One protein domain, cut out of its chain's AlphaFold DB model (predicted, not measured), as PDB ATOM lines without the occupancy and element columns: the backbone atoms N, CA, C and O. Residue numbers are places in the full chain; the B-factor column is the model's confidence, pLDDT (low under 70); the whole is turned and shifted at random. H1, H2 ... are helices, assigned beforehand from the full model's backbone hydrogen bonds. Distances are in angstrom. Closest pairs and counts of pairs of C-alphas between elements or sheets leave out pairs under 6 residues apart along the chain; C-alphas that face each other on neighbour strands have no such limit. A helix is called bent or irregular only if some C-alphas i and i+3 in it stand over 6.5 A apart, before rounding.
ATOM      1  N   LEU A  11     315.102 358.687 296.067       88.94
ATOM      2  CA  LEU A  11     315.609 357.323 296.171       88.94
ATOM      3  C   LEU A  11     315.266 356.651 297.513       88.94
ATOM      4  O   LEU A  11     315.029 355.441 297.555       88.94
ATOM      5  N   PHE A  12     315.201 357.431 298.597       87.69
ATOM      6  CA  PHE A  12     314.900 356.941 299.948       87.69
ATOM      7  C   PHE A  12     313.434 357.099 300.369       87.69
ATOM      8  O   PHE A  12     313.008 356.414 301.294       87.69
ATOM      9  N   SER A  13     312.644 357.941 299.698       88.19
ATOM     10  CA  SER A  13     311.228 358.138 300.039       88.19
ATOM     11  C   SER A  13     310.258 357.353 299.155       88.19
ATOM     12  O   SER A  13     309.179 356.989 299.613       88.19
ATOM     13  N   MET A  14     310.612 357.071 297.897       91.31
ATOM     14  CA  MET A  14     309.685 356.435 296.956       91.31
ATOM     15  C   MET A  14     309.477 354.942 297.240       91.31
ATOM     16  O   MET A  14     310.327 354.268 297.834       91.31
ATOM     17  N   THR A  15     308.335 354.433 296.769       90.44
ATOM     18  CA  THR A  15     307.962 353.017 296.837       90.44
ATOM     19  C   THR A  15     308.782 352.166 295.854       90.44
ATOM     20  O   THR A  15     309.184 352.673 294.798       90.44
ATOM     21  N   PRO A  16     308.996 350.866 296.144       90.31
ATOM     22  CA  PRO A  16     309.781 349.966 295.294       90.31
ATOM     23  C   PRO A  16     309.290 349.931 293.840       90.31
ATOM     24  O   PRO A  16     310.068 350.164 292.919       90.31
ATOM     25  N   LYS A  17     307.977 349.748 293.635       90.94
ATOM     26  CA  LYS A  17     307.361 349.655 292.298       90.94
ATOM     27  C   LYS A  17     307.633 350.893 291.438       90.94
ATOM     28  O   LYS A  17     307.961 350.776 290.259       90.94
ATOM     29  N   ASN A  18     307.526 352.085 292.027       91.50
ATOM     30  CA  ASN A  18     307.743 353.333 291.297       91.50
ATOM     31  C   ASN A  18     309.228 353.564 290.986       91.50
ATOM     32  O   ASN A  18     309.550 354.084 289.916       91.50
ATOM     33  N   LEU A  19     310.126 353.179 291.897       93.25
ATOM     34  CA  LEU A  19     311.569 353.259 291.670       93.25
ATOM     35  C   LEU A  19     312.008 352.317 290.554       93.25
ATOM     36  O   LEU A  19     312.685 352.749 289.625       93.25
ATOM     37  N   GLU A  20     311.567 351.063 290.606       92.81
ATOM     38  CA  GLU A  20     311.878 350.065 289.588       92.81
ATOM     39  C   GLU A  20     311.410 350.505 288.202       92.81
ATOM     40  O   GLU A  20     312.196 350.472 287.254       92.81
ATOM     41  N   LYS A  21     310.173 351.005 288.100       93.62
ATOM     42  CA  LYS A  21     309.624 351.532 286.849       93.62
ATOM     43  C   LYS A  21     310.468 352.682 286.296       93.62
ATOM     44  O   LYS A  21     310.931 352.599 285.163       93.62
ATOM     45  N   ARG A  22     310.733 353.725 287.095       93.50
ATOM     46  CA  ARG A  22     311.490 354.906 286.631       93.50
ATOM     47  C   ARG A  22     312.922 354.566 286.223       93.50
ATOM     48  O   ARG A  22     313.402 355.087 285.220       93.50
ATOM     49  N   ILE A  23     313.602 353.714 286.991       93.44
ATOM     50  CA  ILE A  23     314.985 353.310 286.697       93.44
ATOM     51  C   ILE A  23     315.025 352.467 285.421       93.44
ATOM     52  O   ILE A  23     315.859 352.725 284.554       93.44
ATOM     53  N   SER A  24     314.103 351.513 285.277       93.12
ATOM     54  CA  SER A  24     314.024 350.657 284.089       93.12
ATOM     55  C   SER A  24     313.704 351.473 282.835       93.12
ATOM     56  O   SER A  24     314.418 351.375 281.843       93.12
ATOM     57  N   GLU A  25     312.693 352.347 282.881       93.88
ATOM     58  CA  GLU A  25     312.330 353.223 281.756       93.88
ATOM     59  C   GLU A  25     313.485 354.129 281.327       93.88
ATOM     60  O   GLU A  25     313.739 354.303 280.135       93.88
ATOM     61  N   HIS A  26     314.207 354.705 282.287       92.38
ATOM     62  CA  HIS A  26     315.370 355.523 281.980       92.38
ATOM     63  C   HIS A  26     316.500 354.702 281.361       92.38
ATOM     64  O   HIS A  26     317.135 355.163 280.413       92.38
ATOM     65  N   TYR A  27     316.751 353.494 281.871       91.94
ATOM     66  CA  TYR A  27     317.740 352.607 281.278       91.94
ATOM     67  C   TYR A  27     317.386 352.268 279.829       91.94
ATOM     68  O   TYR A  27     318.223 352.462 278.958       91.94
ATOM     69  N   TYR A  28     316.149 351.865 279.540       91.50
ATOM     70  CA  TYR A  28     315.759 351.531 278.168       91.50
ATOM     71  C   TYR A  28     315.870 352.723 277.210       91.50
ATOM     72  O   TYR A  28     316.236 352.533 276.052       91.50
ATOM     73  N   LYS A  29     315.636 353.952 277.693       91.25
ATOM     74  CA  LYS A  29     315.783 355.183 276.898       91.25
ATOM     75  C   LYS A  29     317.234 355.607 276.666       91.25
ATOM     76  O   LYS A  29     317.543 356.136 275.608       91.25
ATOM     77  N   THR A  30     318.106 355.440 277.659       90.38
ATOM     78  CA  THR A  30     319.464 356.026 277.644       90.38
ATOM     79  C   THR A  30     320.583 355.003 277.493       90.38
ATOM     80  O   THR A  30     321.723 355.381 277.238       90.38
ATOM     81  N   GLN A  31     320.289 353.720 277.713       89.12
ATOM     82  CA  GLN A  31     321.252 352.617 277.817       89.12
ATOM     83  C   GLN A  31     322.378 352.881 278.839       89.12
ATOM     84  O   GLN A  31     323.464 352.295 278.787       89.12
ATOM     85  N   ASN A  32     322.132 353.763 279.819       89.88
ATOM     86  CA  ASN A  32     323.141 354.171 280.790       89.88
ATOM     87  C   ASN A  32     323.302 353.143 281.919       89.88
ATOM     88  O   ASN A  32     322.819 353.306 283.041       89.88
ATOM     89  N   SER A  33     324.054 352.094 281.611       90.19
ATOM     90  CA  SER A  33     324.365 350.981 282.513       90.19
ATOM     91  C   SER A  33     325.069 351.413 283.804       90.19
ATOM     92  O   SER A  33     324.802 350.880 284.881       90.19
ATOM     93  N   SER A  34     325.958 352.409 283.717       90.62
ATOM     94  CA  SER A  34     326.706 352.909 284.877       90.62
ATOM     95  C   SER A  34     325.786 353.546 285.914       90.62
ATOM     96  O   SER A  34     325.953 353.298 287.107       90.62
ATOM     97  N   LEU A  35     324.821 354.351 285.468       90.75
ATOM     98  CA  LEU A  35     323.872 355.002 286.365       90.75
ATOM     99  C   LEU A  35     322.898 353.986 286.975       90.75
ATOM    100  O   LEU A  35     322.650 354.023 288.179       90.75
ATOM    101  N   THR A  36     322.408 353.031 286.178       92.44
ATOM    102  CA  THR A  36     321.519 351.965 286.666       92.44
ATOM    103  C   THR A  36     322.163 351.145 287.782       92.44
ATOM    104  O   THR A  36     321.518 350.871 288.793       92.44
ATOM    105  N   ILE A  37     323.452 350.813 287.658       92.19
ATOM    106  CA  ILE A  37     324.189 350.078 288.697       92.19
ATOM    107  C   ILE A  37     324.353 350.895 289.978       92.19
ATOM    108  O   ILE A  37     324.228 350.342 291.070       92.19
ATOM    109  N   GLN A  38     324.595 352.204 289.876       92.00
ATOM    110  CA  GLN A  38     324.667 353.066 291.060       92.00
ATOM    111  C   GLN A  38     323.330 353.104 291.807       92.00
ATOM    112  O   GLN A  38     323.309 352.975 293.031       92.00
ATOM    113  N   TYR A  39     322.208 353.199 291.085       92.81
ATOM    114  CA  TYR A  39     320.888 353.120 291.708       92.81
ATOM    115  C   TYR A  39     320.622 351.755 292.332       92.81
ATOM    116  O   TYR A  39     320.152 351.687 293.466       92.81
ATOM    117  N   ALA A  40     320.964 350.674 291.637       92.19
ATOM    118  CA  ALA A  40     320.828 349.326 292.166       92.19
ATOM    119  C   ALA A  40     321.628 349.130 293.467       92.19
ATOM    120  O   ALA A  40     321.120 348.538 294.420       92.19
ATOM    121  N   LEU A  41     322.844 349.682 293.544       92.44
ATOM    122  CA  LEU A  41     323.672 349.625 294.747       92.44
ATOM    123  C   LEU A  41     323.018 350.397 295.898       92.44
ATOM    124  O   LEU A  41     322.909 349.882 297.009       92.44
ATOM    125  N   ALA A  42     322.531 351.607 295.632       92.56
ATOM    126  CA  ALA A  42     321.872 352.423 296.643       92.56
ATOM    127  C   ALA A  42     320.572 351.775 297.167       92.56
ATOM    128  O   ALA A  42     320.289 351.824 298.365       92.56
ATOM    129  N   LEU A  43     319.816 351.092 296.302       92.38
ATOM    130  CA  LEU A  43     318.636 350.320 296.703       92.38
ATOM    131  C   LEU A  43     319.002 349.088 297.539       92.38
ATOM    132  O   LEU A  43     318.284 348.771 298.488       92.38
ATOM    133  N   ARG A  44     320.139 348.433 297.264       90.75
ATOM    134  CA  ARG A  44     320.665 347.374 298.141       90.75
ATOM    135  C   ARG A  44     321.037 347.912 299.517       90.75
ATOM    136  O   ARG A  44     320.634 347.307 300.503       90.75
ATOM    137  N   VAL A  45     321.715 349.059 299.597       91.81
ATOM    138  CA  VAL A  45     322.011 349.717 300.883       91.81
ATOM    139  C   VAL A  45     320.714 349.991 301.651       91.81
ATOM    140  O   VAL A  45     320.596 349.642 302.824       91.81
ATOM    141  N   ARG A  46     319.683 350.519 300.981       90.50
ATOM    142  CA  ARG A  46     318.359 350.722 301.590       90.50
ATOM    143  C   ARG A  46     317.739 349.409 302.088       90.50
ATOM    144  O   ARG A  46     317.185 349.383 303.183       90.50
ATOM    145  N   CYS A  47     317.874 348.320 301.330       91.12
ATOM    146  CA  CYS A  47     317.427 346.994 301.757       91.12
ATOM    147  C   CYS A  47     318.172 346.510 303.010       91.12
ATOM    148  O   CYS A  47     317.538 346.004 303.933       91.12
ATOM    149  N   THR A  48     319.495 346.696 303.076       89.50
ATOM    150  CA  THR A  48     320.307 346.292 304.239       89.50
ATOM    151  C   THR A  48     319.997 347.094 305.501       89.50
ATOM    152  O   THR A  48     320.195 346.591 306.599       89.50
ATOM    153  N   LEU A  49     319.453 348.307 305.357       90.75
ATOM    154  CA  LEU A  49     319.005 349.146 306.474       90.75
ATOM    155  C   LEU A  49     317.622 348.744 307.029       90.75
ATOM    156  O   LEU A  49     317.096 349.433 307.896       90.75
ATOM    157  N   GLY A  50     317.024 347.652 306.537       87.69
ATOM    158  CA  GLY A  50     315.761 347.102 307.048       87.69
ATOM    159  C   GLY A  50     314.575 347.208 306.087       87.69
ATOM    160  O   GLY A  50     313.492 346.717 306.392       87.69
ATOM    161  N   ALA A  51     314.752 347.795 304.899       89.06
ATOM    162  CA  ALA A  51     313.691 347.879 303.899       89.06
ATOM    163  C   ALA A  51     313.614 346.589 303.056       89.06
ATOM    164  O   ALA A  51     313.990 346.568 301.882       89.06
ATOM    165  N   GLN A  52     313.127 345.498 303.655       87.62
ATOM    166  CA  GLN A  52     313.093 344.157 303.044       87.62
ATOM    167  C   GLN A  52     312.355 344.112 301.690       87.62
ATOM    168  O   GLN A  52     312.675 343.288 300.833       87.62
ATOM    169  N   GLU A  53     311.407 345.025 301.459       87.75
ATOM    170  CA  GLU A  53     310.643 345.128 300.205       87.75
ATOM    171  C   GLU A  53     311.513 345.436 298.975       87.75
ATOM    172  O   GLU A  53     311.100 345.222 297.837       87.75
ATOM    173  N   PHE A  54     312.748 345.896 299.189       88.38
ATOM    174  CA  PHE A  54     313.711 346.199 298.132       88.38
ATOM    175  C   PHE A  54     314.596 345.001 297.755       88.38
ATOM    176  O   PHE A  54     315.394 345.107 296.828       88.38
ATOM    177  N   LYS A  55     314.453 343.839 298.410       85.56
ATOM    178  CA  LYS A  55     315.336 342.672 298.219       85.56
ATOM    179  C   LYS A  55     315.396 342.154 296.778       85.56
ATOM    180  O   LYS A  55     316.417 341.613 296.354       85.56
ATOM    181  N   HIS A  56     314.305 342.290 296.027       86.44
ATOM    182  CA  HIS A  56     314.185 341.763 294.662       86.44
ATOM    183  C   HIS A  56     314.094 342.840 293.579       86.44
ATOM    184  O   HIS A  56     313.954 342.503 292.404       86.44
ATOM    185  N   ILE A  57     314.218 344.114 293.957       89.06
ATOM    186  CA  ILE A  57     314.081 345.234 293.027       89.06
ATOM    187  C   ILE A  57     315.178 345.194 291.954       89.06
ATOM    188  O   ILE A  57     316.341 344.923 292.261       89.06
ATOM    189  N   LEU A  58     314.818 345.454 290.692       89.50
ATOM    190  CA  LEU A  58     315.736 345.506 289.544       89.50
ATOM    191  C   LEU A  58     316.514 344.207 289.274       89.50
ATOM    192  O   LEU A  58     317.434 344.215 288.457       89.50
ATOM    193  N   ARG A  59     316.173 343.077 289.914       89.69
ATOM    194  CA  ARG A  59     316.936 341.822 289.794       89.69
ATOM    195  C   ARG A  59     317.131 341.401 288.336       89.69
ATOM    196  O   ARG A  59     318.246 341.064 287.945       89.69
ATOM    197  N   ASN A  60     316.059 341.430 287.545       90.56
ATOM    198  CA  ASN A  60     316.103 341.025 286.139       90.56
ATOM    199  C   ASN A  60     316.941 341.996 285.304       90.56
ATOM    200  O   ASN A  60     317.779 341.554 284.528       90.56
ATOM    201  N   LEU A  61     316.783 343.301 285.543       91.19
ATOM    202  CA  LEU A  61     317.524 344.339 284.829       91.19
ATOM    203  C   LEU A  61     319.029 344.268 285.108       91.19
ATOM    204  O   LEU A  61     319.839 344.365 284.196       91.19
ATOM    205  N   ILE A  62     319.415 344.073 286.371       90.31
ATOM    206  CA  ILE A  62     320.820 343.923 286.766       90.31
ATOM    207  C   ILE A  62     321.412 342.663 286.130       90.31
ATOM    208  O   ILE A  62     322.522 342.702 285.604       90.31
ATOM    209  N   ARG A  63     320.669 341.549 286.153       90.69
ATOM    210  CA  ARG A  63     321.103 340.304 285.514       90.69
ATOM    211  C   ARG A  63     321.330 340.501 284.018       90.69
ATOM    212  O   ARG A  63     322.367 340.084 283.516       90.69
ATOM    213  N   GLU A  64     320.387 341.130 283.327       90.69
ATOM    214  CA  GLU A  64     320.508 341.438 281.904       90.69
ATOM    215  C   GLU A  64     321.737 342.310 281.638       90.69
ATOM    216  O   GLU A  64     322.582 341.936 280.832       90.69
ATOM    217  N   LEU A  65     321.902 343.395 282.396       90.12
ATOM    218  CA  LEU A  65     323.047 344.302 282.312       90.12
ATOM    219  C   LEU A  65     324.393 343.576 282.377       90.12
ATOM    220  O   LEU A  65     325.265 343.823 281.547       90.12
ATOM    221  N   PHE A  66     324.569 342.680 283.349       86.19
ATOM    222  CA  PHE A  66     325.819 341.933 283.501       86.19
ATOM    223  C   PHE A  66     326.041 340.874 282.410       86.19
ATOM    224  O   PHE A  66     327.189 340.506 282.173       86.19
ATOM    225  N   LEU A  67     324.982 340.392 281.750       88.81
ATOM    226  CA  LEU A  67     325.076 339.387 280.687       88.81
ATOM    227  C   LEU A  67     325.269 339.999 279.295       88.81
ATOM    228  O   LEU A  67     325.958 339.409 278.468       88.81
ATOM    229  N   THR A  68     324.648 341.146 279.018       86.12
ATOM    230  CA  THR A  68     324.563 341.706 277.660       86.12
ATOM    231  C   THR A  68     325.503 342.882 277.428       86.12
ATOM    232  O   THR A  68     325.921 343.124 276.297       86.12
ATOM    233  N   THR A  69     325.862 343.626 278.478       83.44
ATOM    234  CA  THR A  69     326.622 344.872 278.328       83.44
ATOM    235  C   THR A  69     328.119 344.645 278.508       83.44
ATOM    236  O   THR A  69     328.567 343.966 279.431       83.44
ATOM    237  N   LYS A  70     328.936 345.293 277.665       84.62
ATOM    238  CA  LYS A  70     330.392 345.330 277.851       84.62
ATOM    239  C   LYS A  70     330.727 345.909 279.229       84.62
ATOM    240  O   LYS A  70     330.327 347.027 279.547       84.62
ATOM    241  N   ALA A  71     331.508 345.171 280.018       82.50
ATOM    242  CA  ALA A  71     331.828 345.524 281.399       82.50
ATOM    243  C   ALA A  71     332.392 346.952 281.527       82.50
ATOM    244  O   ALA A  71     333.557 347.213 281.200       82.50
ATOM    245  N   THR A  72     331.580 347.878 282.044       86.62
ATOM    246  CA  THR A  72     332.014 349.254 282.316       86.62
ATOM    247  C   THR A  72     332.844 349.312 283.597       86.62
ATOM    248  O   THR A  72     332.744 348.452 284.478       86.62
ATOM    249  N   ARG A  73     333.662 350.361 283.740       88.56
ATOM    250  CA  ARG A  73     334.460 350.604 284.956       88.56
ATOM    251  C   ARG A  73     333.591 350.612 286.222       88.56
ATOM    252  O   ARG A  73     334.020 350.107 287.254       88.56
ATOM    253  N   THR A  74     332.370 351.138 286.128       88.25
ATOM    254  CA  THR A  74     331.391 351.175 287.221       88.25
ATOM    255  C   THR A  74     330.925 349.773 287.610       88.25
ATOM    256  O   THR A  74     330.917 349.458 288.797       88.25
ATOM    257  N   MET A  75     330.604 348.910 286.634       87.44
ATOM    258  CA  MET A  75     330.192 347.527 286.929       87.44
ATOM    259  C   MET A  75     331.335 346.759 287.587       87.44
ATOM    260  O   MET A  75     331.114 346.126 288.609       87.44
ATOM    261  N   LYS A  76     332.568 346.878 287.071       88.81
ATOM    262  CA  LYS A  76     333.747 346.223 287.666       88.81
ATOM    263  C   LYS A  76     333.984 346.662 289.109       88.81
ATOM    264  O   LYS A  76     334.240 345.828 289.968       88.81
ATOM    265  N   ARG A  77     333.868 347.966 289.382       90.06
ATOM    266  CA  ARG A  77     334.055 348.528 290.726       90.06
ATOM    267  C   ARG A  77     333.022 348.008 291.725       90.06
ATOM    268  O   ARG A  77     333.365 347.796 292.881       90.06
ATOM    269  N   PHE A  78     331.773 347.846 291.294       87.81
ATOM    270  CA  PHE A  78     330.674 347.467 292.181       87.81
ATOM    271  C   PHE A  78     330.270 345.996 292.093       87.81
ATOM    272  O   PHE A  78     329.358 345.594 292.803       87.81
ATOM    273  N   PHE A  79     330.957 345.195 291.276       84.56
ATOM    274  CA  PHE A  79     330.649 343.784 291.052       84.56
ATOM    275  C   PHE A  79     330.531 342.995 292.361       84.56
ATOM    276  O   PHE A  79     329.582 342.248 292.534       84.56
ATOM    277  N   TYR A  80     331.428 343.246 293.320       86.25
ATOM    278  CA  TYR A  80     331.432 342.583 294.629       86.25
ATOM    279  C   TYR A  80     330.133 342.769 295.442       86.25
ATOM    280  O   TYR A  80     329.849 341.986 296.342       86.25
ATOM    281  N   TYR A  81     329.336 343.799 295.147       83.81
ATOM    282  CA  TYR A  81     328.094 344.089 295.869       83.81
ATOM    283  C   TYR A  81     326.844 343.450 295.248       83.81
ATOM    284  O   TYR A  81     325.757 343.577 295.830       83.81
ATOM    285  N   PHE A  82     326.963 342.808 294.080       79.88
ATOM    286  CA  PHE A  82     325.840 342.229 293.339       79.88
ATOM    287  C   PHE A  82     325.824 340.712 293.393       79.88
ATOM    288  O   PHE A  82     324.724 340.214 293.748       79.88
TER     289      PHE A  82
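Overview. This is residues 11 to 82 of the 82 residues of an uncharacterized protein of Enterococcus gilvus ATCC BAA-350 (UniProt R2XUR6). Helix H2 lies in the middle, with H1 packed on one side and H4 on the other, and H3 near a third side. The printed part has 72 residues, 50 of them in four named helices in the order H1, H2, H3, H4, with no named strand; its class is all helix, it is compact with a radius of gyration of the C-alphas of 11.6 A, and its C-alphas span 32 by 26 by 16 A.

Along the chain. H1, residues 16 to 30, begins at C-alpha 16 (309.781, 349.966, 295.294) and is 21.0 A long. H2, residues 33 to 48, is 22.6 A long. H3 is residues 59 to 68, 14.3 A. H4, residues 73 to 81, 14.2 A, ends at C-alpha 81 (328.094, 344.089, 295.869); it is irregular, with C-alphas 77 and 80 7.6 A apart.

Arrangement. H1 and H2, a helical hairpin, touch through residues 23 to 27 and 33 to 39 alone, closest at the C-alphas of Tyr 27 and Thr 36, 6.6 A, at a shallow tilt of 13 degrees, opposite ways. H2 and H3, also a hairpin, only just touch, with 3 pairs of C-alphas within 8 A, the closest those of Ser 33 and Leu 65, 6.8 A. H4 touches residues 34 to 41 of H2 alone, the same way, with the C-alphas of Ser 34 and Thr 74 closest at 5.5 A. H1 and H4 are apart. Every O i to N i+4 pair is within hydrogen-bond range in H1, H2 and H3, and 3 of 5 in H4.

Size, cuts and confidence. The farthest C-alphas, of Gly 50 and Lys 70, are 32.7 A apart. The printed part has no cut, no link is long, and no printed residue is under 70 in pLDDT.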